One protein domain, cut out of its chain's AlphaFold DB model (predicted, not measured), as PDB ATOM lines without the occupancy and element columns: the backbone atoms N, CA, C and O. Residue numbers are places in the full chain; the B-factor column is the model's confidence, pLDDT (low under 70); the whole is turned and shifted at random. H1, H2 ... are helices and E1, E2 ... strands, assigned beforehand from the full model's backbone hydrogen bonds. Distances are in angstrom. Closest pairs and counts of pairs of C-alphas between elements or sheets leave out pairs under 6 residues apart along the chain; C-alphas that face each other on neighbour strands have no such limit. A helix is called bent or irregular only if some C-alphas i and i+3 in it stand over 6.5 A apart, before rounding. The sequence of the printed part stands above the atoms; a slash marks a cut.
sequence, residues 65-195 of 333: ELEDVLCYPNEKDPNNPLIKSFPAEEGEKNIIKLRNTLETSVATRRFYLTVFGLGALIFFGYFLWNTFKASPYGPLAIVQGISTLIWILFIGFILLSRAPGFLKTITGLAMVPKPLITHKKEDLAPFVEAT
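Overview. This is residues 65 to 195 of the 333 residues of the protein "Mg_chelatase domain-containing protein" of Nanoarchaeota archaeon (UniProt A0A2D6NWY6). A long, thin helical hairpin with a small three-stranded sheet at its open end: the very long helix H1 runs out from the sheet, and the chain comes back beside it as H2 and then H3, almost end to end. The two sides are loosely joined, with residues 114 to 119 of H1 and 154 to 159 of H2 standing free between the contacts; residues 133 to 140 stick out at the turn, and residues 182 to 195 trail from the sheet's end. The printed part has 131 residues, with three named helices and three named strands in the order E1 E2 H1 H2 H3 E3; the sheet's order is E2 E1 E3, antiparallel. It is mostly helix and extended, with a radius of gyration of the C-alphas of 26.0 A and spans of 88 by 32 by 25 A, a rod.

Along the chain. E1 covers residues 67 to 72, with C-alpha 67 at (37.425, 47.344, 45.862). E2 covers residues 82 to 87 and is 17.0 A long. H1 covers residues 90 to 134 and is 65.0 A long, ending with C-alpha 134 at (72.630, -12.613, 25.824). H2 covers residues 139 to 161, 32.8 A. H3 covers residues 165 to 175, 14.6 A; it is neither bent nor irregular, but only just: C-alphas 170 and 173 are 6.4 A apart. E3 covers residues 178 to 181 and ends with C-alpha 181 at (34.380, 43.965, 39.217).

Arrangement. E1 and E2 form a hairpin, with N 68 and O 86 2.7 A apart, within hydrogen-bond range. E1 and E3 are antiparallel neighbours, with N 69 and O 181 within hydrogen-bond range at 2.8 A. H1 only grazes the sheet with its residues 90 to 95; the closest C-alphas of H1 and E1 are those of Gly 91 and Asp 68, 5.5 A. H1 and H3 touch through residues 99 to 106 of H1 alone, closest at the C-alphas of Val 106 and Thr 169, 6.7 A, with a shallow tilt of 26 degrees, opposite ways. H1 and H2 form a helical hairpin at a shallow tilt of 16 degrees; they touch through residues 128 to 132 and 141 to 145 alone, closest at the C-alphas of Phe 132 and Ile 142, 6.9 A. H2 and H3 are close but not clearly touching, with the C-alphas of Leu 160 and Phe 166 7.7 A apart. H2 is apart from E1, E2 and E3. Each O i to N i+4 pair is within hydrogen-bond range in H1 and H2; in H3, 4 of 7 are.

Size, cuts and confidence. The C-alphas farthest apart are those of Pro 136 and Thr 195, 89.5 A. The printed part has no cut and no long link. Its mean pLDDT is 76.8; residues 105 to 110, 129 to 147, 149 and 158 to 175 are under 70.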
ATOM      1  N   GLU A  65      39.855  53.774  47.996       85.44
ATOM      2  CA  GLU A  65      38.785  53.016  48.676       85.44
ATOM      3  C   GLU A  65      38.003  52.090  47.732       85.44
ATOM      4  O   GLU A  65      37.042  51.443  48.147       85.44
ATOM      5  N   LEU A  66      38.369  52.047  46.449       91.12
ATOM      6  CA  LEU A  66      37.754  51.129  45.496       91.12
ATOM      7  C   LEU A  66      38.176  49.688  45.794       91.12
ATOM      8  O   LEU A  66      39.326  49.421  46.154       91.12
ATOM      9  N   GLU A  67      37.237  48.767  45.600       92.69
ATOM     10  CA  GLU A  67      37.425  47.344  45.862       92.69
ATOM     11  C   GLU A  67      37.174  46.510  44.604       92.69
ATOM     12  O   GLU A  67      36.173  46.690  43.909       92.69
ATOM     13  N   ASP A  68      38.050  45.546  44.348       94.06
ATOM     14  CA  ASP A  68      37.808  44.467  43.402       94.06
ATOM     15  C   ASP A  68      36.858  43.442  44.031       94.06
ATOM     16  O   ASP A  68      37.002  43.075  45.198       94.06
ATOM     17  N   VAL A  69      35.929  42.902  43.245       95.00
ATOM     18  CA  VAL A  69      34.993  41.857  43.675       95.00
ATOM     19  C   VAL A  69      35.261  40.582  42.888       95.00
ATOM     20  O   VAL A  69      35.132  40.548  41.661       95.00
ATOM     21  N   LEU A  70      35.605  39.509  43.600       94.44
ATOM     22  CA  LEU A  70      35.924  38.199  43.038       94.44
ATOM     23  C   LEU A  70      34.880  37.147  43.428       94.44
ATOM     24  O   LEU A  70      34.419  37.096  44.568       94.44
ATOM     25  N   CYS A  71      34.568  36.256  42.487       93.75
ATOM     26  CA  CYS A  71      33.693  35.104  42.669       93.75
ATOM     27  C   CYS A  71      34.513  33.810  42.714       93.75
ATOM     28  O   CYS A  71      35.141  33.421  41.729       93.75
ATOM     29  N   TYR A  72      34.508  33.142  43.863       90.56
ATOM     30  CA  TYR A  72      35.189  31.876  44.107       90.56
ATOM     31  C   TYR A  72      34.214  30.697  43.993       90.56
ATOM     32  O   TYR A  72      33.070  30.792  44.456       90.56
ATOM     33  N   PRO A  73      34.668  29.551  43.459       87.19
ATOM     34  CA  PRO A  73      33.891  28.325  43.528       87.19
ATOM     35  C   PRO A  73      33.723  27.883  44.984       87.19
ATOM     36  O   PRO A  73      34.620  28.041  45.815       87.19
ATOM     37  N   ASN A  74      32.556  27.325  45.293       87.25
ATOM     38  CA  ASN A  74      32.235  26.805  46.613       87.25
ATOM     39  C   ASN A  74      32.185  25.273  46.572       87.25
ATOM     40  O   ASN A  74      31.271  24.697  45.989       87.25
ATOM     41  N   GLU A  75      33.152  24.614  47.216       84.12
ATOM     42  CA  GLU A  75      33.234  23.145  47.251       84.12
ATOM     43  C   GLU A  75      32.071  22.493  48.017       84.12
ATOM     44  O   GLU A  75      31.712  21.353  47.731       84.12
ATOM     45  N   LYS A  76      31.470  23.199  48.987       82.00
ATOM     46  CA  LYS A  76      30.376  22.663  49.816       82.00
ATOM     47  C   LYS A  76      29.010  22.789  49.144       82.00
ATOM     48  O   LYS A  76      28.178  21.901  49.294       82.00
ATOM     49  N   ASP A  77      28.764  23.903  48.460       79.00
ATOM     50  CA  ASP A  77      27.501  24.184  47.764       79.00
ATOM     51  C   ASP A  77      27.802  24.868  46.420       79.00
ATOM     52  O   ASP A  77      27.898  26.097  46.373       79.00
ATOM     53  N   PRO A  78      27.962  24.096  45.327       75.69
ATOM     54  CA  PRO A  78      28.307  24.640  44.012       75.69
ATOM     55  C   PRO A  78      27.311  25.675  43.470       75.69
ATOM     56  O   PRO A  78      27.697  26.532  42.681       75.69
ATOM     57  N   ASN A  79      26.047  25.632  43.911       77.94
ATOM     58  CA  ASN A  79      25.015  26.595  43.511       77.94
ATOM     59  C   ASN A  79      25.087  27.915  44.296       77.94
ATOM     60  O   ASN A  79      24.316  28.831  44.020       77.94
ATOM     61  N   ASN A  80      25.994  28.024  45.272       84.75
ATOM     62  CA  ASN A  80      26.199  29.223  46.073       84.75
ATOM     63  C   ASN A  80      27.681  29.648  46.058       84.75
ATOM     64  O   ASN A  80      28.405  29.369  47.021       84.75
ATOM     65  N   PRO A  81      28.156  30.295  44.975       90.94
ATOM     66  CA  PRO A  81      29.529  30.786  44.872       90.94
ATOM     67  C   PRO A  81      29.892  31.770  45.992       90.94
ATOM     68  O   PRO A  81      29.048  32.514  46.489       90.94
ATOM     69  N   LEU A  82      31.167  31.797  46.386       92.31
ATOM     70  CA  LEU A  82      31.654  32.681  47.447       92.31
ATOM     71  C   LEU A  82      32.116  34.015  46.857       92.31
ATOM     72  O   LEU A  82      32.991  34.038  45.996       92.31
ATOM     73  N   ILE A  83      31.587  35.127  47.362       94.50
ATOM     74  CA  ILE A  83      31.996  36.473  46.941       94.50
ATOM     75  C   ILE A  83      32.981  37.052  47.958       94.50
ATOM     76  O   ILE A  83      32.730  37.000  49.162       94.50
ATOM     77  N   LYS A  84      34.105  37.588  47.477       93.75
ATOM     78  CA  LYS A  84      35.117  38.261  48.304       93.75
ATOM     79  C   LYS A  84      35.502  39.596  47.681       93.75
ATOM     80  O   LYS A  84      35.692  39.652  46.466       93.75
ATOM     81  N   SER A  85      35.642  40.626  48.512       93.75
ATOM     82  CA  SER A  85      36.204  41.909  48.104       93.75
ATOM     83  C   SER A  85      37.673  42.032  48.505       93.75
ATOM     84  O   SER A  85      38.116  41.447  49.497       93.75
ATOM     85  N   PHE A  86      38.432  42.757  47.692       92.81
ATOM     86  CA  PHE A  86      39.843  43.072  47.896       92.81
ATOM     87  C   PHE A  86      40.072  44.542  47.550       92.81
ATOM     88  O   PHE A  86      39.342  45.065  46.717       92.81
ATOM     89  N   PRO A  87      41.089  45.213  48.107       92.69
ATOM     90  CA  PRO A  87      41.493  46.526  47.616       92.69
ATOM     91  C   PRO A  87      41.780  46.503  46.106       92.69
ATOM     92  O   PRO A  87      42.262  45.497  45.578       92.69
ATOM     93  N   ALA A  88      41.507  47.616  45.421       91.56
ATOM     94  CA  ALA A  88      41.757  47.769  43.988       91.56
ATOM     95  C   ALA A  88      43.154  47.265  43.564       91.56
ATOM     96  O   ALA A  88      44.159  47.521  44.239       91.56
ATOM     97  N   GLU A  89      43.205  46.574  42.423       90.06
ATOM     98  CA  GLU A  89      44.346  45.850  41.829       90.06
ATOM     99  C   GLU A  89      44.796  44.569  42.544       90.06
ATOM    100  O   GLU A  89      45.490  43.743  41.939       90.06
ATOM    101  N   GLU A  90      44.496  44.382  43.831       89.75
ATOM    102  CA  GLU A  90      44.941  43.182  44.545       89.75
ATOM    103  C   GLU A  90      44.192  41.937  44.073       89.75
ATOM    104  O   GLU A  90      44.785  40.855  43.995       89.75
ATOM    105  N   GLY A  91      42.914  42.075  43.708       87.56
ATOM    106  CA  GLY A  91      42.111  40.971  43.199       87.56
ATOM    107  C   GLY A  91      42.697  40.402  41.906       87.56
ATOM    108  O   GLY A  91      42.923  39.194  41.793       87.56
ATOM    109  N   GLU A  92      43.033  41.281  40.962       86.81
ATOM    110  CA  GLU A  92      43.650  40.899  39.689       86.81
ATOM    111  C   GLU A  92      45.040  40.265  39.884       86.81
ATOM    112  O   GLU A  92      45.321  39.191  39.341       86.81
ATOM    113  N   LYS A  93      45.893  40.857  40.735       87.44
ATOM    114  CA  LYS A  93      47.226  40.309  41.057       87.44
ATOM    115  C   LYS A  93      47.136  38.903  41.652       87.44
ATOM    116  O   LYS A  93      47.926  38.028  41.289       87.44
ATOM    117  N   ASN A  94      46.163  38.664  42.531       85.62
ATOM    118  CA  ASN A  94      45.928  37.350  43.126       85.62
ATOM    119  C   ASN A  94      45.496  36.311  42.083       85.62
ATOM    120  O   ASN A  94      45.999  35.184  42.107       85.62
ATOM    121  N   ILE A  95      44.627  36.681  41.136       86.50
ATOM    122  CA  ILE A  95      44.218  35.796  40.033       86.50
ATOM    123  C   ILE A  95      45.416  35.436  39.155       86.50
ATOM    124  O   ILE A  95      45.634  34.255  38.879       86.50
ATOM    125  N   ILE A  96      46.211  36.428  38.741       86.00
ATOM    126  CA  ILE A  96      47.385  36.215  37.883       86.00
ATOM    127  C   ILE A  96      48.392  35.301  38.585       86.00
ATOM    128  O   ILE A  96      48.864  34.327  37.999       86.00
ATOM    129  N   LYS A  97      48.677  35.556  39.867       86.81
ATOM    130  CA  LYS A  97      49.575  34.717  40.670       86.81
ATOM    131  C   LYS A  97      49.072  33.278  40.757       86.81
ATOM    132  O   LYS A  97      49.856  32.347  40.563       86.81
ATOM    133  N   LEU A  98      47.780  33.084  41.022       84.06
ATOM    134  CA  LEU A  98      47.187  31.752  41.110       84.06
ATOM    135  C   LEU A  98      47.254  31.026  39.761       84.06
ATOM    136  O   LEU A  98      47.690  29.879  39.706       84.06
ATOM    137  N   ARG A  99      46.901  31.708  38.668       82.44
ATOM    138  CA  ARG A  99      46.949  31.154  37.312       82.44
ATOM    139  C   ARG A  99      48.364  30.748  36.911       82.44
ATOM    140  O   ARG A  99      48.562  29.615  36.486       82.44
ATOM    141  N   ASN A 100      49.350  31.613  37.137       81.75
ATOM    142  CA  ASN A 100      50.753  31.318  36.839       81.75
ATOM    143  C   ASN A 100      51.274  30.147  37.683       81.75
ATOM    144  O   ASN A 100      52.002  29.294  37.180       81.75
ATOM    145  N   THR A 101      50.869  30.054  38.953       80.56
ATOM    146  CA  THR A 101      51.231  28.922  39.827       80.56
ATOM    147  C   THR A 101      50.647  27.605  39.299       80.56
ATOM    148  O   THR A 101      51.315  26.572  39.301       80.56
ATOM    149  N   LEU A 102      49.415  27.629  38.785       77.12
ATOM    150  CA  LEU A 102      48.786  26.455  38.185       77.12
ATOM    151  C   LEU A 102      49.443  26.077  36.852       77.12
ATOM    152  O   LEU A 102      49.780  24.911  36.655       77.12
ATOM    153  N   GLU A 103      49.684  27.039  35.964       74.62
ATOM    154  CA  GLU A 103      50.312  26.800  34.660       74.62
ATOM    155  C   GLU A 103      51.748  26.271  34.803       74.62
ATOM    156  O   GLU A 103      52.103  25.280  34.158       74.62
ATOM    157  N   THR A 104      52.544  26.841  35.712       72.00
ATOM    158  CA  THR A 104      53.891  26.333  36.029       72.00
ATOM    159  C   THR A 104      53.835  24.919  36.602       72.00
ATOM    160  O   THR A 104      54.576  24.053  36.143       72.00
ATOM    161  N   SER A 105      52.896  24.619  37.506       69.38
ATOM    162  CA  SER A 105      52.726  23.259  38.041       69.38
ATOM    163  C   SER A 105      52.359  22.224  36.963       69.38
ATOM    164  O   SER A 105      52.848  21.091  36.991       69.38
ATOM    165  N   VAL A 106      51.554  22.609  35.963       69.38
ATOM    166  CA  VAL A 106      51.226  21.767  34.801       69.38
ATOM    167  C   VAL A 106      52.454  21.576  33.909       69.38
ATOM    168  O   VAL A 106      52.732  20.451  33.487       69.38
ATOM    169  N   ALA A 107      53.185  22.653  33.613       68.44
ATOM    170  CA  ALA A 107      54.346  22.636  32.728       68.44
ATOM    171  C   ALA A 107      55.494  21.800  33.308       68.44
ATOM    172  O   ALA A 107      55.992  20.897  32.637       68.44
ATOM    173  N   THR A 108      55.844  22.018  34.578       69.38
ATOM    174  CA  THR A 108      56.856  21.238  35.304       69.38
ATOM    175  C   THR A 108      56.500  19.753  35.323       69.38
ATOM    176  O   THR A 108      57.351  18.894  35.109       69.38
ATOM    177  N   ARG A 109      55.217  19.419  35.494       68.38
ATOM    178  CA  ARG A 109      54.767  18.029  35.445       68.38
ATOM    179  C   ARG A 109      54.866  17.412  34.053       68.38
ATOM    180  O   ARG A 109      55.297  16.267  33.941       68.38
ATOM    181  N   ARG A 110      54.450  18.128  33.002       67.62
ATOM    182  CA  ARG A 110      54.603  17.660  31.614       67.62
ATOM    183  C   ARG A 110      56.070  17.406  31.306       67.62
ATOM    184  O   ARG A 110      56.383  16.355  30.769       67.62
ATOM    185  N   PHE A 111      56.948  18.304  31.741       72.31
ATOM    186  CA  PHE A 111      58.388  18.131  31.625       72.31
ATOM    187  C   PHE A 111      58.867  16.840  32.306       72.31
ATOM    188  O   PHE A 111      59.497  16.020  31.647       72.31
ATOM    189  N   TYR A 112      58.495  16.587  33.568       74.38
ATOM    190  CA  TYR A 112      58.856  15.334  34.246       74.38
ATOM    191  C   TYR A 112      58.297  14.086  33.552       74.38
ATOM    192  O   TYR A 112      59.010  13.094  33.434       74.38
ATOM    193  N   LEU A 113      57.056  14.123  33.056       74.19
ATOM    194  CA  LEU A 113      56.469  13.013  32.295       74.19
ATOM    195  C   LEU A 113      57.211  12.764  30.977       74.19
ATOM    196  O   LEU A 113      57.453  11.614  30.623       74.19
ATOM    197  N   THR A 114      57.596  13.824  30.264       72.69
ATOM    198  CA  THR A 114      58.351  13.728  29.010       72.69
ATOM    199  C   THR A 114      59.765  13.204  29.247       72.69
ATOM    200  O   THR A 114      60.195  12.298  28.538       72.69
ATOM    201  N   VAL A 115      60.470  13.708  30.265       80.25
ATOM    202  CA  VAL A 115      61.815  13.236  30.633       80.25
ATOM    203  C   VAL A 115      61.774  11.783  31.103       80.25
ATOM    204  O   VAL A 115      62.590  10.979  30.661       80.25
ATOM    205  N   PHE A 116      60.797  11.412  31.937       79.00
ATOM    206  CA  PHE A 116      60.606  10.026  32.365       79.00
ATOM    207  C   PHE A 116      60.277   9.106  31.183       79.00
ATOM    208  O   PHE A 116      60.854   8.030  31.072       79.00
ATOM    209  N   GLY A 117      59.405   9.535  30.264       76.00
ATOM    210  CA  GLY A 117      59.077   8.784  29.050       76.00
ATOM    211  C   GLY A 117      60.285   8.572  28.131       76.00
ATOM    212  O   GLY A 117      60.505   7.460  27.657       76.00
ATOM    213  N   LEU A 118      61.110   9.605  27.930       80.00
ATOM    214  CA  LEU A 118      62.364   9.508  27.171       80.00
ATOM    215  C   LEU A 118      63.381   8.589  27.860       80.00
ATOM    216  O   LEU A 118      63.964   7.728  27.206       80.00
ATOM    217  N   GLY A 119      63.557   8.720  29.177       78.19
ATOM    218  CA  GLY A 119      64.426   7.840  29.960       78.19
ATOM    219  C   GLY A 119      63.978   6.379  29.901       78.19
ATOM    220  O   GLY A 119      64.804   5.491  29.710       78.19
ATOM    221  N   ALA A 120      62.668   6.129  29.973       75.88
ATOM    222  CA  ALA A 120      62.092   4.799  29.818       75.88
ATOM    223  C   ALA A 120      62.311   4.232  28.405       75.88
ATOM    224  O   ALA A 120      62.615   3.052  28.288       75.88
ATOM    225  N   LEU A 121      62.225   5.048  27.347       77.88
ATOM    226  CA  LEU A 121      62.529   4.625  25.971       77.88
ATOM    227  C   LEU A 121      64.007   4.257  25.783       77.88
ATOM    228  O   LEU A 121      64.307   3.243  25.156       77.88
ATOM    229  N   ILE A 122      64.924   5.045  26.349       81.69
ATOM    230  CA  ILE A 122      66.367   4.764  26.303       81.69
ATOM    231  C   ILE A 122      66.682   3.485  27.092       81.69
ATOM    232  O   ILE A 122      67.381   2.604  26.590       81.69
ATOM    233  N   PHE A 123      66.117   3.346  28.295       78.69
ATOM    234  CA  PHE A 123      66.239   2.140  29.112       78.69
ATOM    235  C   PHE A 123      65.657   0.909  28.403       78.69
ATOM    236  O   PHE A 123      66.287  -0.143  28.388       78.69
ATOM    237  N   PHE A 124      64.495   1.050  27.758       73.75
ATOM    238  CA  PHE A 124      63.854   0.001  26.964       73.75
ATOM    239  C   PHE A 124      64.727  -0.434  25.784       73.75
ATOM    240  O   PHE A 124      64.950  -1.629  25.596       73.75
ATOM    241  N   GLY A 125      65.281   0.524  25.031       74.31
ATOM    242  CA  GLY A 125      66.210   0.246  23.936       74.31
ATOM    243  C   GLY A 125      67.465  -0.496  24.405       74.31
ATOM    244  O   GLY A 125      67.857  -1.490  23.796       74.31
ATOM    245  N   TYR A 126      68.053  -0.072  25.528       80.06
ATOM    246  CA  TYR A 126      69.220  -0.726  26.130       80.06
ATOM    247  C   TYR A 126      68.908  -2.137  26.655       80.06
ATOM    248  O   TYR A 126      69.665  -3.079  26.412       80.06
ATOM    249  N   PHE A 127      67.777  -2.308  27.342       72.69
ATOM    250  CA  PHE A 127      67.343  -3.596  27.882       72.69
ATOM    251  C   PHE A 127      67.045  -4.613  26.773       72.69
ATOM    252  O   PHE A 127      67.493  -5.761  26.852       72.69
ATOM    253  N   LEU A 128      66.347  -4.194  25.710       71.19
ATOM    254  CA  LEU A 128      66.105  -5.032  24.532       71.19
ATOM    255  C   LEU A 128      67.414  -5.444  23.855       71.19
ATOM    256  O   LEU A 128      67.582  -6.614  23.522       71.19
ATOM    257  N   TRP A 129      68.354  -4.510  23.694       69.38
ATOM    258  CA  TRP A 129      69.655  -4.781  23.082       69.38
ATOM    259  C   TRP A 129      70.482  -5.807  23.871       69.38
ATOM    260  O   TRP A 129      71.039  -6.737  23.287       69.38
ATOM    261  N   ASN A 130      70.531  -5.686  25.200       68.25
ATOM    262  CA  ASN A 130      71.229  -6.653  26.052       68.25
ATOM    263  C   ASN A 130      70.556  -8.029  26.056       68.25
ATOM    264  O   ASN A 130      71.241  -9.046  25.968       68.25
ATOM    265  N   THR A 131      69.223  -8.067  26.106       66.69
ATOM    266  CA  THR A 131      68.460  -9.325  26.064       66.69
ATOM    267  C   THR A 131      68.631 -10.038  24.718       66.69
ATOM    268  O   THR A 131      68.747 -11.261  24.679       66.69
ATOM    269  N   PHE A 132      68.720  -9.280  23.618       64.75
ATOM    270  CA  PHE A 132      69.012  -9.801  22.282       64.75
ATOM    271  C   PHE A 132      70.415 -10.419  22.186       64.75
ATOM    272  O   PHE A 132      70.569 -11.489  21.605       64.75
ATOM    273  N   LYS A 133      71.435  -9.783  22.781       66.19
ATOM    274  CA  LYS A 133      72.818 -10.294  22.763       66.19
ATOM    275  C   LYS A 133      73.050 -11.515  23.660       66.19
ATOM    276  O   LYS A 133      73.924 -12.316  23.348       66.19
ATOM    277  N   ALA A 134      72.332 -11.633  24.776       64.38
ATOM    278  CA  ALA A 134      72.630 -12.613  25.824       64.38
ATOM    279  C   ALA A 134      71.847 -13.939  25.724       64.38
ATOM    280  O   ALA A 134      72.160 -14.875  26.455       64.38
ATOM    281  N   SER A 135      70.820 -14.039  24.872       60.50
ATOM    282  CA  SER A 135      69.908 -15.193  24.878       60.50
ATOM    283  C   SER A 135      70.270 -16.276  23.844       60.50
ATOM    284  O   SER A 135      70.296 -15.982  22.650       60.50
ATOM    285  N   PRO A 136      70.423 -17.553  24.255       62.56
ATOM    286  CA  PRO A 136      70.552 -18.703  23.349       62.56
ATOM    287  C   PRO A 136      69.261 -19.065  22.589       62.56
ATOM    288  O   PRO A 136      69.298 -19.872  21.665       62.56
ATOM    289  N   TYR A 137      68.108 -18.506  22.985       58.88
ATOM    290  CA  TYR A 137      66.765 -18.959  22.579       58.88
ATOM    291  C   TYR A 137      66.080 -18.087  21.511       58.88
ATOM    292  O   TYR A 137      64.884 -18.243  21.249       58.88
ATOM    293  N   GLY A 138      66.807 -17.162  20.881       64.50
ATOM    294  CA  GLY A 138      66.294 -16.398  19.740       64.50
ATOM    295  C   GLY A 138      64.989 -15.617  20.031       64.50
ATOM    296  O   GLY A 138      64.834 -15.064  21.125       64.50
ATOM    297  N   PRO A 139      64.034 -15.542  19.077       61.56
ATOM    298  CA  PRO A 139      62.865 -14.651  19.138       61.56
ATOM    299  C   PRO A 139      61.945 -14.806  20.363       61.56
ATOM    300  O   PRO A 139      61.268 -13.849  20.734       61.56
ATOM    301  N   LEU A 140      61.912 -15.976  21.017       60.88
ATOM    302  CA  LEU A 140      61.003 -16.233  22.147       60.88
ATOM    303  C   LEU A 140      61.357 -15.424  23.404       60.88
ATOM    304  O   LEU A 140      60.466 -14.908  24.079       60.88
ATOM    305  N   ALA A 141      62.650 -15.256  23.697       64.44
ATOM    306  CA  ALA A 141      63.099 -14.465  24.844       64.44
ATOM    307  C   ALA A 141      62.749 -12.972  24.683       64.44
ATOM    308  O   ALA A 141      62.474 -12.276  25.661       64.44
ATOM    309  N   ILE A 142      62.687 -12.499  23.434       64.44
ATOM    310  CA  ILE A 142      62.317 -11.125  23.085       64.44
ATOM    311  C   ILE A 142      60.837 -10.881  23.411       64.44
ATOM    312  O   ILE A 142      60.502  -9.878  24.038       64.44
ATOM    313  N   VAL A 143      59.951 -11.820  23.063       68.00
ATOM    314  CA  VAL A 143      58.506 -11.712  23.337       68.00
ATOM    315  C   VAL A 143      58.223 -11.667  24.844       68.00
ATOM    316  O   VAL A 143      57.402 -10.869  25.302       68.00
ATOM    317  N   GLN A 144      58.934 -12.472  25.638       67.88
ATOM    318  CA  GLN A 144      58.737 -12.525  27.088       67.88
ATOM    319  C   GLN A 144      59.316 -11.293  27.809       67.88
ATOM    320  O   GLN A 144      58.691 -10.763  28.734       67.88
ATOM    321  N   GLY A 145      60.450 -10.768  27.332       69.12
ATOM    322  CA  GLY A 145      61.004  -9.486  27.784       69.12
ATOM    323  C   GLY A 145      60.086  -8.300  27.467       69.12
ATOM    324  O   GLY A 145      59.845  -7.454  28.324       69.12
ATOM    325  N   ILE A 146      59.490  -8.269  26.270       69.50
ATOM    326  CA  ILE A 146      58.522  -7.229  25.887       69.50
ATOM    327  C   ILE A 146      57.261  -7.308  26.761       69.50
ATOM    328  O   ILE A 146      56.796  -6.284  27.256       69.50
ATOM    329  N   SER A 147      56.730  -8.510  27.004       69.06
ATOM    330  CA  SER A 147      55.526  -8.709  27.826       69.06
ATOM    331  C   SER A 147      55.717  -8.246  29.276       69.06
ATOM    332  O   SER A 147      54.893  -7.499  29.806       69.06
ATOM    333  N   THR A 148      56.834  -8.615  29.911       73.69
ATOM    334  CA  THR A 148      57.144  -8.193  31.291       73.69
ATOM    335  C   THR A 148      57.317  -6.678  31.406       73.69
ATOM    336  O   THR A 148      56.819  -6.069  32.352       73.69
ATOM    337  N   LEU A 149      57.926  -6.037  30.406       67.50
ATOM    338  CA  LEU A 149      58.071  -4.582  30.350       67.50
ATOM    339  C   LEU A 149      56.751  -3.843  30.123       67.50
ATOM    340  O   LEU A 149      56.523  -2.815  30.760       67.50
ATOM    341  N   ILE A 150      55.865  -4.363  29.268       75.75
ATOM    342  CA  ILE A 150      54.514  -3.808  29.090       75.75
ATOM    343  C   ILE A 150      53.753  -3.866  30.416       75.75
ATOM    344  O   ILE A 150      53.116  -2.884  30.790       75.75
ATOM    345  N   TRP A 151      53.870  -4.965  31.165       72.56
ATOM    346  CA  TRP A 151      53.270  -5.085  32.495       72.56
ATOM    347  C   TRP A 151      53.853  -4.088  33.503       72.56
ATOM    348  O   TRP A 151      53.090  -3.448  34.223       72.56
ATOM    349  N   ILE A 152      55.174  -3.885  33.523       76.94
ATOM    350  CA  ILE A 152      55.826  -2.896  34.402       76.94
ATOM    351  C   ILE A 152      55.399  -1.466  34.039       76.94
ATOM    352  O   ILE A 152      55.071  -0.682  34.930       76.94
ATOM    353  N   LEU A 153      55.338  -1.126  32.748       74.56
ATOM    354  CA  LEU A 153      54.850   0.173  32.272       74.56
ATOM    355  C   LEU A 153      53.364   0.375  32.584       74.56
ATOM    356  O   LEU A 153      52.971   1.467  32.985       74.56
ATOM    357  N   PHE A 154      52.542  -0.667  32.453       73.81
ATOM    358  CA  PHE A 154      51.115  -0.623  32.766       73.81
ATOM    359  C   PHE A 154      50.868  -0.425  34.268       73.81
ATOM    360  O   PHE A 154      50.074   0.429  34.663       73.81
ATOM    361  N   ILE A 155      51.605  -1.145  35.116       76.31
ATOM    362  CA  ILE A 155      51.547  -1.003  36.576       76.31
ATOM    363  C   ILE A 155      52.079   0.371  37.005       76.31
ATOM    364  O   ILE A 155      51.435   1.055  37.802       76.31
ATOM    365  N   GLY A 156      53.197   0.822  36.431       72.31
ATOM    366  CA  GLY A 156      53.746   2.160  36.658       72.31
ATOM    367  C   GLY A 156      52.776   3.267  36.239       72.31
ATOM    368  O   GLY A 156      52.581   4.230  36.979       72.31
ATOM    369  N   PHE A 157      52.089   3.099  35.106       70.25
ATOM    370  CA  PHE A 157      51.049   4.016  34.644       70.25
ATOM    371  C   PHE A 157      49.841   4.040  35.585       70.25
ATOM    372  O   PHE A 157      49.354   5.123  35.909       70.25
ATOM    373  N   ILE A 158      49.375   2.888  36.077       68.19
ATOM    374  CA  ILE A 158      48.280   2.818  37.058       68.19
ATOM    375  C   ILE A 158      48.679   3.507  38.367       68.19
ATOM    376  O   ILE A 158      47.900   4.299  38.900       68.19
ATOM    377  N   LEU A 159      49.889   3.262  38.872       65.88
ATOM    378  CA  LEU A 159      50.385   3.881  40.104       65.88
ATOM    379  C   LEU A 159      50.535   5.402  39.957       65.88
ATOM    380  O   LEU A 159      50.100   6.153  40.830       65.88
ATOM    381  N   LEU A 160      51.057   5.869  38.821       65.06
ATOM    382  CA  LEU A 160      51.205   7.295  38.525       65.06
ATOM    383  C   LEU A 160      49.853   7.988  38.291       65.06
ATOM    384  O   LEU A 160      49.655   9.129  38.713       65.06
ATOM    385  N   SER A 161      48.899   7.286  37.674       59.16
ATOM    386  CA  SER A 161      47.529   7.772  37.455       59.16
ATOM    387  C   SER A 161      46.725   7.851  38.755       59.16
ATOM    388  O   SER A 161      45.825   8.682  38.873       59.16
ATOM    389  N   ARG A 162      47.056   7.023  39.755       56.44
ATOM    390  CA  ARG A 162      46.472   7.073  41.107       56.44
ATOM    391  C   ARG A 162      47.190   8.042  42.045       56.44
ATOM    392  O   ARG A 162      46.712   8.253  43.160       56.44
ATOM    393  N   ALA A 163      48.298   8.654  41.624       62.81
ATOM    394  CA  ALA A 163      48.996   9.630  42.445       62.81
ATOM    395  C   ALA A 163      48.069  10.833  42.740       62.81
ATOM    396  O   ALA A 163      47.496  11.409  41.807       62.81
ATOM    397  N   PRO A 164      47.943  11.268  44.010       50.84
ATOM    398  CA  PRO A 164      46.939  12.242  44.464       50.84
ATOM    399  C   PRO A 164      47.032  13.638  43.811       50.84
ATOM    400  O   PRO A 164      46.132  14.462  43.976       50.84
ATOM    401  N   GLY A 165      48.087  13.909  43.036       53.59
ATOM    402  CA  GLY A 165      48.239  15.117  42.223       53.59
ATOM    403  C   GLY A 165      47.693  15.022  40.790       53.59
ATOM    404  O   GLY A 165      47.508  16.059  40.168       53.59
ATOM    405  N   PHE A 166      47.435  13.833  40.216       51.81
ATOM    406  CA  PHE A 166      46.950  13.682  38.821       51.81
ATOM    407  C   PHE A 166      45.601  14.348  38.572       51.81
ATOM    408  O   PHE A 166      45.476  15.159  37.657       51.81
ATOM    409  N   LEU A 167      44.641  14.108  39.459       48.41
ATOM    410  CA  LEU A 167      43.317  14.719  39.382       48.41
ATOM    411  C   LEU A 167      43.319  16.203  39.779       48.41
ATOM    412  O   LEU A 167      42.697  17.010  39.093       48.41
ATOM    413  N   LYS A 168      44.075  16.582  40.822       51.19
ATOM    414  CA  LYS A 168      44.074  17.952  41.372       51.19
ATOM    415  C   LYS A 168      44.560  19.022  40.390       51.19
ATOM    416  O   LYS A 168      44.077  20.148  40.437       51.19
ATOM    417  N   THR A 169      45.491  18.699  39.491       50.53
ATOM    418  CA  THR A 169      46.014  19.673  38.514       50.53
ATOM    419  C   THR A 169      45.019  19.955  37.379       50.53
ATOM    420  O   THR A 169      44.928  21.088  36.917       50.53
ATOM    421  N   ILE A 170      44.239  18.956  36.952       48.97
ATOM    422  CA  ILE A 170      43.211  19.131  35.909       48.97
ATOM    423  C   ILE A 170      42.005  19.895  36.477       48.97
ATOM    424  O   ILE A 170      41.438  20.746  35.798       48.97
ATOM    425  N   THR A 171      41.658  19.660  37.747       50.53
ATOM    426  CA  THR A 171      40.580  20.387  38.440       50.53
ATOM    427  C   THR A 171      41.000  21.767  38.952       50.53
ATOM    428  O   THR A 171      40.143  22.618  39.162       50.53
ATOM    429  N   GLY A 172      42.297  22.024  39.147       54.97
ATOM    430  CA  GLY A 172      42.802  23.279  39.719       54.97
ATOM    431  C   GLY A 172      42.547  24.512  38.847       54.97
ATOM    432  O   GLY A 172      42.288  25.589  39.375       54.97
ATOM    433  N   LEU A 173      42.526  24.363  37.516       54.16
ATOM    434  CA  LEU A 173      42.149  25.448  36.595       54.16
ATOM    435  C   LEU A 173      40.672  25.846  36.735       54.16
ATOM    436  O   LEU A 173      40.341  27.018  36.585       54.16
ATOM    437  N   ALA A 174      39.798  24.897  37.085       56.03
ATOM    438  CA  ALA A 174      38.391  25.169  37.379       56.03
ATOM    439  C   ALA A 174      38.186  25.840  38.754       56.03
ATOM    440  O   ALA A 174      37.086  26.296  39.052       56.03
ATOM    441  N   MET A 175      39.235  25.916  39.583       67.62
ATOM    442  CA  MET A 175      39.206  26.556  40.901       67.62
ATOM    443  C   MET A 175      39.685  28.017  40.891       67.62
ATOM    444  O   MET A 175      39.693  28.665  41.938       67.62
ATOM    445  N   VAL A 176      40.081  28.553  39.730       82.19
ATOM    446  CA  VAL A 176      40.496  29.957  39.612       82.19
ATOM    447  C   VAL A 176      39.267  30.860  39.790       82.19
ATOM    448  O   VAL A 176      38.286  30.695  39.064       82.19
ATOM    449  N   PRO A 177      39.287  31.812  40.742       88.44
ATOM    450  CA  PRO A 177      38.172  32.719  40.954       88.44
ATOM    451  C   PRO A 177      37.980  33.638  39.748       88.44
ATOM    452  O   PRO A 177      38.941  34.074  39.110       88.44
ATOM    453  N   LYS A 178      36.722  33.962  39.456       90.69
ATOM    454  CA  LYS A 178      36.348  34.871  38.376       90.69
ATOM    455  C   LYS A 178      36.293  36.311  38.903       90.69
ATOM    456  O   LYS A 178      35.558  36.552  39.863       90.69
ATOM    457  N   PRO A 179      36.995  37.275  38.286       92.69
ATOM    458  CA  PRO A 179      36.792  38.684  38.597       92.69
ATOM    459  C   PRO A 179      35.416  39.135  38.097       92.69
ATOM    460  O   PRO A 179      35.067  38.896  36.941       92.69
ATOM    461  N   LEU A 180      34.618  39.738  38.983       93.31
ATOM    462  CA  LEU A 180      33.317  40.322  38.645       93.31
ATOM    463  C   LEU A 180      33.442  41.823  38.389       93.31
ATOM    464  O   LEU A 180      32.921  42.321  37.397       93.31
ATOM    465  N   ILE A 181      34.133  42.524  39.286       93.62
ATOM    466  CA  ILE A 181      34.380  43.965  39.217       93.62
ATOM    467  C   ILE A 181      35.847  44.182  39.570       93.62
ATOM    468  O   ILE A 181      36.336  43.591  40.532       93.62
ATOM    469  N   THR A 182      36.545  44.996  38.785       91.75
ATOM    470  CA  THR A 182      37.960  45.320  38.998       91.75
ATOM    471  C   THR A 182      38.189  46.807  38.797       91.75
ATOM    472  O   THR A 182      37.652  47.388  37.850       91.75
ATOM    473  N   HIS A 183      39.019  47.398  39.646       91.62
ATOM    474  CA  HIS A 183      39.377  48.809  39.626       91.62
ATOM    475  C   HIS A 183      40.891  48.990  39.725       91.62
ATOM    476  O   HIS A 183      41.605  48.160  40.289       91.62
ATOM    477  N   LYS A 184      41.390  50.117  39.213       89.44
ATOM    478  CA  LYS A 184      42.750  50.595  39.489       89.44
ATOM    479  C   LYS A 184      42.743  51.521  40.698       89.44
ATOM    480  O   LYS A 184      41.733  52.150  41.008       89.44
ATOM    481  N   LYS A 185      43.894  51.679  41.359       85.31
ATOM    482  CA  LYS A 185      43.999  52.540  42.555       85.31
ATOM    483  C   LYS A 185      43.697  54.017  42.292       85.31
ATOM    484  O   LYS A 185      43.246  54.723  43.191       85.31
ATOM    485  N   GLU A 186      43.968  54.477  41.075       86.19
ATOM    486  CA  GLU A 186      43.791  55.873  40.659       86.19
ATOM    487  C   GLU A 186      42.427  56.154  40.017       86.19
ATOM    488  O   GLU A 186      42.132  57.315  39.710       86.19
ATOM    489  N   ASP A 187      41.598  55.124  39.823       87.62
ATOM    490  CA  ASP A 187      40.293  55.283  39.193       87.62
ATOM    491  C   ASP A 187      39.385  56.192  40.037       87.62
ATOM    492  O   ASP A 187      39.418  56.218  41.271       87.62
ATOM    493  N   LEU A 188      38.555  56.969  39.341       87.88
ATOM    494  CA  LEU A 188      37.443  57.682  39.958       87.88
ATOM    495  C   LEU A 188      36.294  56.706  40.234       87.88
ATOM    496  O   LEU A 188      36.246  55.609  39.676       87.88
ATOM    497  N   ALA A 189      35.329  57.129  41.054       90.88
ATOM    498  CA  ALA A 189      34.118  56.348  41.264       90.88
ATOM    499  C   ALA A 189      33.454  56.020  39.911       90.88
ATOM    500  O   ALA A 189      33.302  56.917  39.072       90.88
ATOM    501  N   PRO A 190      33.032  54.766  39.686       91.62
ATOM    502  CA  PRO A 190      32.419  54.385  38.427       91.62
ATOM    503  C   PRO A 190      31.074  55.093  38.247       91.62
ATOM    504  O   PRO A 190      30.225  55.102  39.141       91.62
ATOM    505  N   PHE A 191      30.858  55.656  37.060       93.75
ATOM    506  CA  PHE A 191      29.542  56.102  36.614       93.75
ATOM    507  C   PHE A 191      28.930  55.017  35.724       93.75
ATOM    508  O   PHE A 191      29.390  54.800  34.605       93.75
ATOM    509  N   VAL A 192      27.903  54.328  36.228       93.81
ATOM    510  CA  VAL A 192      27.197  53.265  35.499       93.81
ATOM    511  C   VAL A 192      25.807  53.760  35.113       93.81
ATOM    512  O   VAL A 192      24.941  53.944  35.969       93.81
ATOM    513  N   GLU A 193      25.582  53.978  33.818       93.06
ATOM    514  CA  GLU A 193      24.272  54.365  33.295       93.06
ATOM    515  C   GLU A 193      23.413  53.121  33.039       93.06
ATOM    516  O   GLU A 193      23.590  52.413  32.053       93.06
ATOM    517  N   ALA A 194      22.467  52.858  33.942       93.94
ATOM    518  CA  ALA A 194      21.558  51.711  33.865       93.94
ATOM    519  C   ALA A 194      20.144  52.084  33.370       93.94
ATOM    520  O   ALA A 194      19.167  51.379  33.640       93.94
ATOM    521  N   THR A 195      20.005  53.211  32.666       89.31
ATOM    522  CA  THR A 195      18.719  53.671  32.122       89.31
ATOM    523  C   THR A 195      18.182  52.650  31.117       89.31
ATOM    524  O   THR A 195      18.809  52.388  30.097       89.31
TER     525      THR A 195